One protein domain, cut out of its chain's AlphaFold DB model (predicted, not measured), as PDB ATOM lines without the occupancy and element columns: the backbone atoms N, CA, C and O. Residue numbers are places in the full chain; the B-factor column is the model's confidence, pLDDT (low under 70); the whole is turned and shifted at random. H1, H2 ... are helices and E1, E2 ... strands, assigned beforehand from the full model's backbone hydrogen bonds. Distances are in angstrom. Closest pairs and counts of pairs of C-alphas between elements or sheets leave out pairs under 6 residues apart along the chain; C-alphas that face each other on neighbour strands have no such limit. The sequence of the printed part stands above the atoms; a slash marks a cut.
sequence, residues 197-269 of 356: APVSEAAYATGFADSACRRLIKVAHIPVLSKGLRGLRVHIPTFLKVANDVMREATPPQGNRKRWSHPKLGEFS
ATOM      1  N   ALA A 197     -47.367 -62.467   8.669       78.25
ATOM      2  CA  ALA A 197     -47.372 -61.912  10.023       78.25
ATOM      3  C   ALA A 197     -48.183 -60.596  10.136       78.25
ATOM      4  O   ALA A 197     -48.591 -60.020   9.120       78.25
ATOM      5  N   PRO A 198     -48.495 -60.110  11.355       81.06
ATOM      6  CA  PRO A 198     -49.195 -58.843  11.559       81.06
ATOM      7  C   PRO A 198     -48.429 -57.645  10.977       81.06
ATOM      8  O   PRO A 198     -47.201 -57.614  10.964       81.06
ATOM      9  N   VAL A 199     -49.150 -56.596  10.564       79.94
ATOM     10  CA  VAL A 199     -48.516 -55.360  10.048       79.94
ATOM     11  C   VAL A 199     -47.577 -54.700  11.070       79.94
ATOM     12  O   VAL A 199     -46.593 -54.094  10.663       79.94
ATOM     13  N   SER A 200     -47.825 -54.865  12.373       73.88
ATOM     14  CA  SER A 200     -46.949 -54.376  13.446       73.88
ATOM     15  C   SER A 200     -45.595 -55.094  13.499       73.88
ATOM     16  O   SER A 200     -44.587 -54.478  13.823       73.88
ATOM     17  N   GLU A 201     -45.545 -56.376  13.135       71.69
ATOM     18  CA  GLU A 201     -44.301 -57.149  13.039       71.69
ATOM     19  C   GLU A 201     -43.497 -56.718  11.805       71.69
ATOM     20  O   GLU A 201     -42.294 -56.478  11.883       71.69
ATOM     21  N   ALA A 202     -44.190 -56.476  10.688       75.44
ATOM     22  CA  ALA A 202     -43.608 -55.877   9.489       75.44
ATOM     23  C   ALA A 202     -43.092 -54.440   9.732       75.44
ATOM     24  O   ALA A 202     -42.051 -54.047   9.200       75.44
ATOM     25  N   ALA A 203     -43.805 -53.656  10.550       74.94
ATOM     26  CA  ALA A 203     -43.395 -52.327  10.999       74.94
ATOM     27  C   ALA A 203     -42.133 -52.397  11.867       74.94
ATOM     28  O   ALA A 203     -41.174 -51.680  11.595       74.94
ATOM     29  N   TYR A 204     -42.090 -53.314  12.839       67.12
ATOM     30  CA  TYR A 204     -40.917 -53.553  13.680       67.12
ATOM     31  C   TYR A 204     -39.688 -53.965  12.853       67.12
ATOM     32  O   TYR A 204     -38.640 -53.332  12.956       67.12
ATOM     33  N   ALA A 205     -39.836 -54.949  11.960       63.75
ATOM     34  CA  ALA A 205     -38.744 -55.481  11.141       63.75
ATOM     35  C   ALA A 205     -38.174 -54.487  10.108       63.75
ATOM     36  O   ALA A 205     -37.060 -54.671   9.626       63.75
ATOM     37  N   THR A 206     -38.925 -53.441   9.741       72.50
ATOM     38  CA  THR A 206     -38.488 -52.427   8.758       72.50
ATOM     39  C   THR A 206     -38.268 -51.039   9.355       72.50
ATOM     40  O   THR A 206     -37.712 -50.166   8.692       72.50
ATOM     41  N   GLY A 207     -38.737 -50.797  10.580       72.00
ATOM     42  CA  GLY A 207     -38.774 -49.479  11.212       72.00
ATOM     43  C   GLY A 207     -39.730 -48.472  10.569       72.00
ATOM     44  O   GLY A 207     -39.696 -47.291  10.920       72.00
ATOM     45  N   PHE A 208     -40.572 -48.884   9.618       79.81
ATOM     46  CA  PHE A 208     -41.617 -48.025   9.065       79.81
ATOM     47  C   PHE A 208     -42.712 -47.840  10.118       79.81
ATOM     48  O   PHE A 208     -43.208 -48.816  10.670       79.81
ATOM     49  N   ALA A 209     -43.165 -46.604  10.349       81.50
ATOM     50  CA  ALA A 209     -44.322 -46.388  11.216       81.50
ATOM     51  C   ALA A 209     -45.557 -47.119  10.655       81.50
ATOM     52  O   ALA A 209     -45.790 -47.101   9.445       81.50
ATOM     53  N   ASP A 210     -46.411 -47.663  11.524       80.62
ATOM     54  CA  ASP A 210     -47.528 -48.557  11.158       80.62
ATOM     55  C   ASP A 210     -48.459 -47.996  10.048       80.62
ATOM     56  O   ASP A 210     -48.918 -48.701   9.145       80.62
ATOM     57  N   SER A 211     -48.667 -46.671  10.033       81.12
ATOM     58  CA  SER A 211     -49.426 -45.978   8.975       81.12
ATOM     59  C   SER A 211     -48.767 -46.029   7.587       81.12
ATOM     60  O   SER A 211     -49.468 -45.983   6.574       81.12
ATOM     61  N   ALA A 212     -47.435 -46.076   7.521       86.12
ATOM     62  CA  ALA A 212     -46.655 -46.185   6.295       86.12
ATOM     63  C   ALA A 212     -46.681 -47.622   5.766       86.12
ATOM     64  O   ALA A 212     -46.931 -47.801   4.577       86.12
ATOM     65  N   CYS A 213     -46.572 -48.632   6.639       87.75
ATOM     66  CA  CYS A 213     -46.727 -50.046   6.278       87.75
ATOM     67  C   CYS A 213     -48.073 -50.310   5.589       87.75
ATOM     68  O   CYS A 213     -48.130 -50.889   4.504       87.75
ATOM     69  N   ARG A 214     -49.169 -49.784   6.155       88.50
ATOM     70  CA  ARG A 214     -50.522 -49.903   5.576       88.50
ATOM     71  C   ARG A 214     -50.659 -49.212   4.214       88.50
ATOM     72  O   ARG A 214     -51.383 -49.712   3.353       88.50
ATOM     73  N   ARG A 215     -49.960 -48.091   3.985       90.25
ATOM     74  CA  ARG A 215     -49.895 -47.456   2.654       90.25
ATOM     75  C   ARG A 215     -49.055 -48.278   1.680       90.25
ATOM     76  O   ARG A 215     -49.474 -48.445   0.540       90.25
ATOM     77  N   LEU A 216     -47.923 -48.816   2.128       89.25
ATOM     78  CA  LEU A 216     -47.003 -49.605   1.312       89.25
ATOM     79  C   LEU A 216     -47.678 -50.868   0.765       89.25
ATOM     80  O   LEU A 216     -47.637 -51.099  -0.440       89.25
ATOM     81  N   ILE A 217     -48.404 -51.592   1.623       89.75
ATOM     82  CA  ILE A 217     -49.253 -52.735   1.251       89.75
ATOM     83  C   ILE A 217     -50.206 -52.374   0.107       89.75
ATOM     84  O   ILE A 217     -50.263 -53.082  -0.898       89.75
ATOM     85  N   LYS A 218     -50.922 -51.249   0.234       87.62
ATOM     86  CA  LYS A 218     -51.911 -50.807  -0.757       87.62
ATOM     87  C   LYS A 218     -51.276 -50.341  -2.073       87.62
ATOM     88  O   LYS A 218     -51.826 -50.611  -3.133       87.62
ATOM     89  N   VAL A 219     -50.149 -49.632  -2.017       88.50
ATOM     90  CA  VAL A 219     -49.467 -49.096  -3.209       88.50
ATOM     91  C   VAL A 219     -48.771 -50.212  -3.991       88.50
ATOM     92  O   VAL A 219     -48.933 -50.303  -5.205       88.50
ATOM     93  N   ALA A 220     -48.035 -51.087  -3.308       87.75
ATOM     94  CA  ALA A 220     -47.270 -52.159  -3.937       87.75
ATOM     95  C   ALA A 220     -48.062 -53.463  -4.139       87.75
ATOM     96  O   ALA A 220     -47.494 -54.438  -4.620       87.75
ATOM     97  N   HIS A 221     -49.359 -53.477  -3.800       87.44
ATOM     98  CA  HIS A 221     -50.259 -54.625  -3.977       87.44
ATOM     99  C   HIS A 221     -49.716 -55.902  -3.305       87.44
ATOM    100  O   HIS A 221     -49.770 -56.999  -3.860       87.44
ATOM    101  N   ILE A 222     -49.155 -55.740  -2.103       87.50
ATOM    102  CA  ILE A 222     -48.507 -56.823  -1.353       87.50
ATOM    103  C   ILE A 222     -49.575 -57.851  -0.945       87.50
ATOM    104  O   ILE A 222     -50.633 -57.436  -0.460       87.50
ATOM    105  N   PRO A 223     -49.324 -59.168  -1.091       87.62
ATOM    106  CA  PRO A 223     -50.263 -60.189  -0.652       87.62
ATOM    107  C   PRO A 223     -50.608 -60.038   0.832       87.62
ATOM    108  O   PRO A 223     -49.732 -59.859   1.686       87.62
ATOM    109  N   VAL A 224     -51.902 -60.122   1.135       86.69
ATOM    110  CA  VAL A 224     -52.445 -59.987   2.487       86.69
ATOM    111  C   VAL A 224     -53.492 -61.053   2.766       86.69
ATOM    112  O   VAL A 224     -54.303 -61.389   1.904       86.69
ATOM    113  N   LEU A 225     -53.516 -61.526   4.010       82.69
ATOM    114  CA  LEU A 225     -54.573 -62.373   4.544       82.69
ATOM    115  C   LEU A 225     -55.379 -61.576   5.571       82.69
ATOM    116  O   LEU A 225     -54.830 -60.969   6.490       82.69
ATOM    117  N   SER A 226     -56.702 -61.596   5.425       70.94
ATOM    118  CA  SER A 226     -57.635 -61.049   6.410       70.94
ATOM    119  C   SER A 226     -58.313 -62.208   7.135       70.94
ATOM    120  O   SER A 226     -59.274 -62.787   6.632       70.94
ATOM    121  N   LYS A 227     -57.793 -62.576   8.311       58.75
ATOM    122  CA  LYS A 227     -58.361 -63.635   9.165       58.75
ATOM    123  C   LYS A 227     -59.128 -63.030  10.342       58.75
ATOM    124  O   LYS A 227     -58.762 -63.197  11.506       58.75
ATOM    125  N   GLY A 228     -60.207 -62.315  10.012       61.41
ATOM    126  CA  GLY A 228     -61.187 -61.792  10.969       61.41
ATOM    127  C   GLY A 228     -60.559 -61.017  12.133       61.41
ATOM    128  O   GLY A 228     -59.855 -60.029  11.929       61.41
ATOM    129  N   LEU A 229     -60.804 -61.492  13.358       48.41
ATOM    130  CA  LEU A 229     -60.361 -60.873  14.616       48.41
ATOM    131  C   LEU A 229     -58.840 -60.699  14.760       48.41
ATOM    132  O   LEU A 229     -58.415 -59.835  15.519       48.41
ATOM    133  N   ARG A 230     -58.009 -61.458  14.028       51.41
ATOM    134  CA  ARG A 230     -56.535 -61.337  14.091       51.41
ATOM    135  C   ARG A 230     -55.962 -60.208  13.219       51.41
ATOM    136  O   ARG A 230     -54.745 -60.064  13.126       51.41
ATOM    137  N   GLY A 231     -56.823 -59.400  12.601       67.12
ATOM    138  CA  GLY A 231     -56.436 -58.227  11.824       67.12
ATOM    139  C   GLY A 231     -55.835 -58.547  10.451       67.12
ATOM    140  O   GLY A 231     -55.916 -59.668   9.944       67.12
ATOM    141  N   LEU A 232     -55.257 -57.517   9.829       78.56
ATOM    142  CA  LEU A 232     -54.578 -57.629   8.540       78.56
ATOM    143  C   LEU A 232     -53.202 -58.276   8.742       78.56
ATOM    144  O   LEU A 232     -52.359 -57.714   9.445       78.56
ATOM    145  N   ARG A 233     -52.972 -59.418   8.095       84.38
ATOM    146  CA  ARG A 233     -51.659 -60.060   7.990       84.38
ATOM    147  C   ARG A 233     -51.067 -59.818   6.609       84.38
ATOM    148  O   ARG A 233     -51.794 -59.816   5.618       84.38
ATOM    149  N   VAL A 234     -49.758 -59.613   6.546       87.75
ATOM    150  CA  VAL A 234     -49.013 -59.276   5.330       87.75
ATOM    151  C   VAL A 234     -47.916 -60.301   5.082       87.75
ATOM    152  O   VAL A 234     -47.288 -60.771   6.026       87.75
ATOM    153  N   HIS A 235     -47.690 -60.645   3.815       88.50
ATOM    154  CA  HIS A 235     -46.623 -61.560   3.423       88.50
ATOM    155  C   HIS A 235     -45.245 -60.943   3.699       88.50
ATOM    156  O   HIS A 235     -44.835 -60.004   3.004       88.50
ATOM    157  N   ILE A 236     -44.539 -61.432   4.720       80.94
ATOM    158  CA  ILE A 236     -43.365 -60.747   5.276       80.94
ATOM    159  C   ILE A 236     -42.205 -60.670   4.277       80.94
ATOM    160  O   ILE A 236     -41.734 -59.556   4.046       80.94
ATOM    161  N   PRO A 237     -41.772 -61.741   3.586       81.25
ATOM    162  CA  PRO A 237     -40.636 -61.643   2.667       81.25
ATOM    163  C   PRO A 237     -40.901 -60.734   1.459       81.25
ATOM    164  O   PRO A 237     -40.007 -60.011   1.012       81.25
ATOM    165  N   THR A 238     -42.146 -60.673   0.967       82.31
ATOM    166  CA  THR A 238     -42.533 -59.684  -0.058       82.31
ATOM    167  C   THR A 238     -42.543 -58.268   0.510       82.31
ATOM    168  O   THR A 238     -42.084 -57.347  -0.164       82.31
ATOM    169  N   PHE A 239     -43.024 -58.082   1.742       87.12
ATOM    170  CA  PHE A 239     -43.027 -56.781   2.403       87.12
ATOM    171  C   PHE A 239     -41.613 -56.251   2.648       87.12
ATOM    172  O   PHE A 239     -41.336 -55.116   2.271       87.12
ATOM    173  N   LEU A 240     -40.708 -57.069   3.192       77.88
ATOM    174  CA  LEU A 240     -39.307 -56.702   3.426       77.88
ATOM    175  C   LEU A 240     -38.606 -56.306   2.122       77.88
ATOM    176  O   LEU A 240     -37.957 -55.263   2.065       77.88
ATOM    177  N   LYS A 241     -38.792 -57.085   1.048       81.56
ATOM    178  CA  LYS A 241     -38.246 -56.758  -0.276       81.56
ATOM    179  C   LYS A 241     -38.736 -55.393  -0.769       81.56
ATOM    180  O   LYS A 241     -37.928 -54.537  -1.112       81.56
ATOM    181  N   VAL A 242     -40.051 -55.174  -0.748       80.94
ATOM    182  CA  VAL A 242     -40.668 -53.922  -1.204       80.94
ATOM    183  C   VAL A 242     -40.287 -52.729  -0.314       80.94
ATOM    184  O   VAL A 242     -40.087 -51.631  -0.826       80.94
ATOM    185  N   ALA A 243     -40.157 -52.919   1.001       80.81
ATOM    186  CA  ALA A 243     -39.707 -51.878   1.922       80.81
ATOM    187  C   ALA A 243     -38.250 -51.471   1.648       80.81
ATOM    188  O   ALA A 243     -37.957 -50.277   1.604       80.81
ATOM    189  N   ASN A 244     -37.367 -52.437   1.379       78.56
ATOM    190  CA  ASN A 244     -35.981 -52.180   0.981       78.56
ATOM    191  C   ASN A 244     -35.893 -51.437  -0.363       78.56
ATOM    192  O   ASN A 244     -35.159 -50.452  -0.469       78.56
ATOM    193  N   ASP A 245     -36.678 -51.848  -1.365       79.75
ATOM    194  CA  ASP A 245     -36.761 -51.150  -2.655       79.75
ATOM    195  C   ASP A 245     -37.235 -49.692  -2.475       79.75
ATOM    196  O   ASP A 245     -36.621 -48.766  -3.011       79.75
ATOM    197  N   VAL A 246     -38.263 -49.463  -1.646       83.19
ATOM    198  CA  VAL A 246     -38.747 -48.113  -1.309       83.19
ATOM    199  C   VAL A 246     -37.706 -47.292  -0.554       83.19
ATOM    200  O   VAL A 246     -37.551 -46.115  -0.866       83.19
ATOM    201  N   MET A 247     -36.974 -47.866   0.405       78.38
ATOM    202  CA  MET A 247     -35.922 -47.140   1.132       78.38
ATOM    203  C   MET A 247     -34.761 -46.731   0.226       78.38
ATOM    204  O   MET A 247     -34.195 -45.658   0.422       78.38
ATOM    205  N   ARG A 248     -34.440 -47.531  -0.799       78.62
ATOM    206  CA  ARG A 248     -33.432 -47.187  -1.815       78.62
ATOM    207  C   ARG A 248     -33.879 -46.039  -2.731       78.62
ATOM    208  O   ARG A 248     -33.042 -45.266  -3.183       78.62
ATOM    209  N   GLU A 249     -35.178 -45.928  -3.008       81.25
ATOM    210  CA  GLU A 249     -35.775 -44.865  -3.837       81.25
ATOM    211  C   GLU A 249     -36.239 -43.633  -3.022       81.25
ATOM    212  O   GLU A 249     -36.644 -42.618  -3.596       81.25
ATOM    213  N   ALA A 250     -36.214 -43.692  -1.685       83.31
ATOM    214  CA  ALA A 250     -36.714 -42.631  -0.815       83.31
ATOM    215  C   ALA A 250     -35.676 -41.528  -0.557       83.31
ATOM    216  O   ALA A 250     -34.512 -41.769  -0.251       83.31
ATOM    217  N   THR A 251     -36.133 -40.277  -0.594       82.25
ATOM    218  CA  THR A 251     -35.341 -39.110  -0.192       82.25
ATOM    219  C   THR A 251     -35.424 -38.920   1.331       82.25
ATOM    220  O   THR A 251     -36.542 -38.826   1.860       82.25
ATOM    221  N   PRO A 252     -34.290 -38.818   2.049       78.25
ATOM    222  CA  PRO A 252     -34.281 -38.595   3.491       78.25
ATOM    223  C   PRO A 252     -34.777 -37.184   3.870       78.25
ATOM    224  O   PRO A 252     -34.721 -36.259   3.054       78.25
ATOM    225  N   PRO A 253     -35.240 -36.981   5.117       80.25
ATOM    226  CA  PRO A 253     -35.591 -35.659   5.630       80.25
ATOM    227  C   PRO A 253     -34.370 -34.723   5.638       80.25
ATOM    228  O   PRO A 253     -33.388 -34.981   6.329       80.25
ATOM    229  N   GLN A 254     -34.441 -33.624   4.884       66.31
ATOM    230  CA  GLN A 254     -33.408 -32.583   4.831       66.31
ATOM    231  C   GLN A 254     -34.010 -31.178   4.993       66.31
ATOM    232  O   GLN A 254     -35.124 -30.895   4.534       66.31
ATOM    233  N   GLY A 255     -33.259 -30.282   5.642       66.19
ATOM    234  CA  GLY A 255     -33.692 -28.915   5.940       66.19
ATOM    235  C   GLY A 255     -34.974 -28.888   6.778       66.19
ATOM    236  O   GLY A 255     -35.062 -29.526   7.823       66.19
ATOM    237  N   ASN A 256     -35.997 -28.178   6.297       62.19
ATOM    238  CA  ASN A 256     -37.289 -28.070   6.984       62.19
ATOM    239  C   ASN A 256     -38.183 -29.326   6.863       62.19
ATOM    240  O   ASN A 256     -39.233 -29.385   7.508       62.19
ATOM    241  N   ARG A 257     -37.813 -30.333   6.053       58.38
ATOM    242  CA  ARG A 257     -38.606 -31.566   5.903       58.38
ATOM    243  C   ARG A 257     -38.376 -32.496   7.092       58.38
ATOM    244  O   ARG A 257     -37.266 -32.957   7.322       58.38
ATOM    245  N   LYS A 258     -39.451 -32.820   7.816       68.62
ATOM    246  CA  LYS A 258     -39.436 -33.692   9.011       68.62
ATOM    247  C   LYS A 258     -39.762 -35.167   8.717       68.62
ATOM    248  O   LYS A 258     -39.948 -35.948   9.647       68.62
ATOM    249  N   ARG A 259     -39.917 -35.534   7.441       77.75
ATOM    250  CA  ARG A 259     -40.395 -36.844   6.971       77.75
ATOM    251  C   ARG A 259     -39.596 -37.296   5.746       77.75
ATOM    252  O   ARG A 259     -39.102 -36.454   4.998       77.75
ATOM    253  N   TRP A 260     -39.479 -38.610   5.565       85.56
ATOM    254  CA  TRP A 260     -38.971 -39.219   4.335       85.56
ATOM    255  C   TRP A 260     -39.983 -39.010   3.209       85.56
ATOM    256  O   TRP A 260     -41.182 -38.918   3.478       85.56
ATOM    257  N   SER A 261     -39.524 -38.942   1.961       83.94
ATOM    258  CA  SER A 261     -40.391 -38.744   0.794       83.94
ATOM    259  C   SER A 261     -40.061 -39.742  -0.308       83.94
ATOM    260  O   SER A 261     -38.895 -39.913  -0.652       83.94
ATOM    261  N   HIS A 262     -41.072 -40.408  -0.863       88.50
ATOM    262  CA  HIS A 262     -40.905 -41.402  -1.923       88.50
ATOM    263  C   HIS A 262     -41.983 -41.229  -3.010       88.50
ATOM    264  O   HIS A 262     -43.161 -41.107  -2.654       88.50
ATOM    265  N   PRO A 263     -41.648 -41.277  -4.320       83.31
ATOM    266  CA  PRO A 263     -42.568 -40.895  -5.402       83.31
ATOM    267  C   PRO A 263     -43.923 -41.615  -5.401       83.31
ATOM    268  O   PRO A 263     -44.933 -41.016  -5.756       83.31
ATOM    269  N   LYS A 264     -43.959 -42.889  -4.983       83.00
ATOM    270  CA  LYS A 264     -45.187 -43.710  -4.956       83.00
ATOM    271  C   LYS A 264     -45.846 -43.803  -3.573       83.00
ATOM    272  O   LYS A 264     -47.020 -44.144  -3.488       83.00
ATOM    273  N   LEU A 265     -45.107 -43.538  -2.487       84.00
ATOM    274  CA  LEU A 265     -45.593 -43.706  -1.100       84.00
ATOM    275  C   LEU A 265     -45.982 -42.366  -0.440       84.00
ATOM    276  O   LEU A 265     -46.671 -42.354   0.585       84.00
ATOM    277  N   GLY A 266     -45.566 -41.248  -1.043       84.88
ATOM    278  CA  GLY A 266     -45.706 -39.903  -0.496       84.88
ATOM    279  C   GLY A 266     -44.723 -39.650   0.644       84.88
ATOM    280  O   GLY A 266     -43.656 -40.265   0.717       84.88
ATOM    281  N   GLU A 267     -45.090 -38.749   1.553       86.75
ATOM    282  CA  GLU A 267     -44.331 -38.542   2.785       86.75
ATOM    283  C   GLU A 267     -44.617 -39.650   3.809       86.75
ATOM    284  O   GLU A 267     -45.765 -40.058   4.021       86.75
ATOM    285  N   PHE A 268     -43.576 -40.123   4.490       82.62
ATOM    286  CA  PHE A 268     -43.680 -41.126   5.546       82.62
ATOM    287  C   PHE A 268     -42.662 -40.896   6.668       82.62
ATOM    288  O   PHE A 268     -41.727 -40.103   6.561       82.62
ATOM    289  N   SER A 269     -42.887 -41.561   7.796       78.50
ATOM    290  CA  SER A 269     -41.994 -41.510   8.949       78.50
ATOM    291  C   SER A 269     -41.517 -42.911   9.271       78.50
ATOM    292  O   SER A 269     -42.319 -43.843   9.292       78.50
TER     293      SER A 269
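AT A GLANCE: This is residues 197 to 269 of the 356 residues of the protein "AntA domain-containing protein" of Glossina pallidipes (UniProt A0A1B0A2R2). Three short helices, H1, H2 and H3, cross one another in the middle of an elongated domain, and a small two-stranded hairpin stands toward each end, E1 and E2 at one and E3 and E4 at the other. The turn round Gly 228 and the loop round Gly 255 reach farthest out along the long axis. The printed part has 73 residues, in the order H1 H2 E1 E2 H3 E3 E4, with both sheets antiparallel and the class mixed, helices and strands. It is compact, with a radius of gyration of the C-alphas of 12.5 A, yet a rod in outline, 43 by 19 by 18 A.

HOW THE PARTS SIT: Residues 197 to 198 pair, antiparallel, with residues 233 to 234 of E2, residues 232 to 235. H1, residues 199 to 206, touches H2, residues 210 to 220, about perpendicular at 90 degrees; their closest C-alphas, Ala 203 and Asp 210, are 5.6 A apart. E1, residues 224 to 226, forms an antiparallel hairpin with E2, with N 225 and O 233 2.9 A apart. H3, residues 236 to 249, touches H1 at a steep tilt of 52 degrees, the same way, closest at the C-alphas of Ala 202 and Ile 236, 6.4 A. With residues 239 to 243 alone H3 only just touches H2, with 3 pairs of C-alphas within 8 A, closest at Ala 220 and Val 242, 7.4 A. E3, residues 260 to 262, and E4, residues 266 to 268, form the second antiparallel hairpin, with N 260 and O 268 2.9 A apart. The closest C-alphas of H2 and E4, Ala 212 and Phe 268, are 5.9 A apart. Every O i to N i+4 pair is within hydrogen-bond range in H1 and H3, and 6 of 7 in H2.

IN THESE COORDINATES: H1 begins at C-alpha 199 (-48.516, -55.360, 10.048) and measures 10.5 A, H2 15.5 A and H3 19.8 A. E4 ends at C-alpha 268 (-43.680, -41.126, 5.546).

THE WHOLE: The C-alphas of Gly 228 and Gly 255, the two farthest apart, are 43.2 A apart. The printed part has no cut and no long link. The model's pLDDT is under 70 at residues 204 to 205, 227 to 231 and 254 to 258.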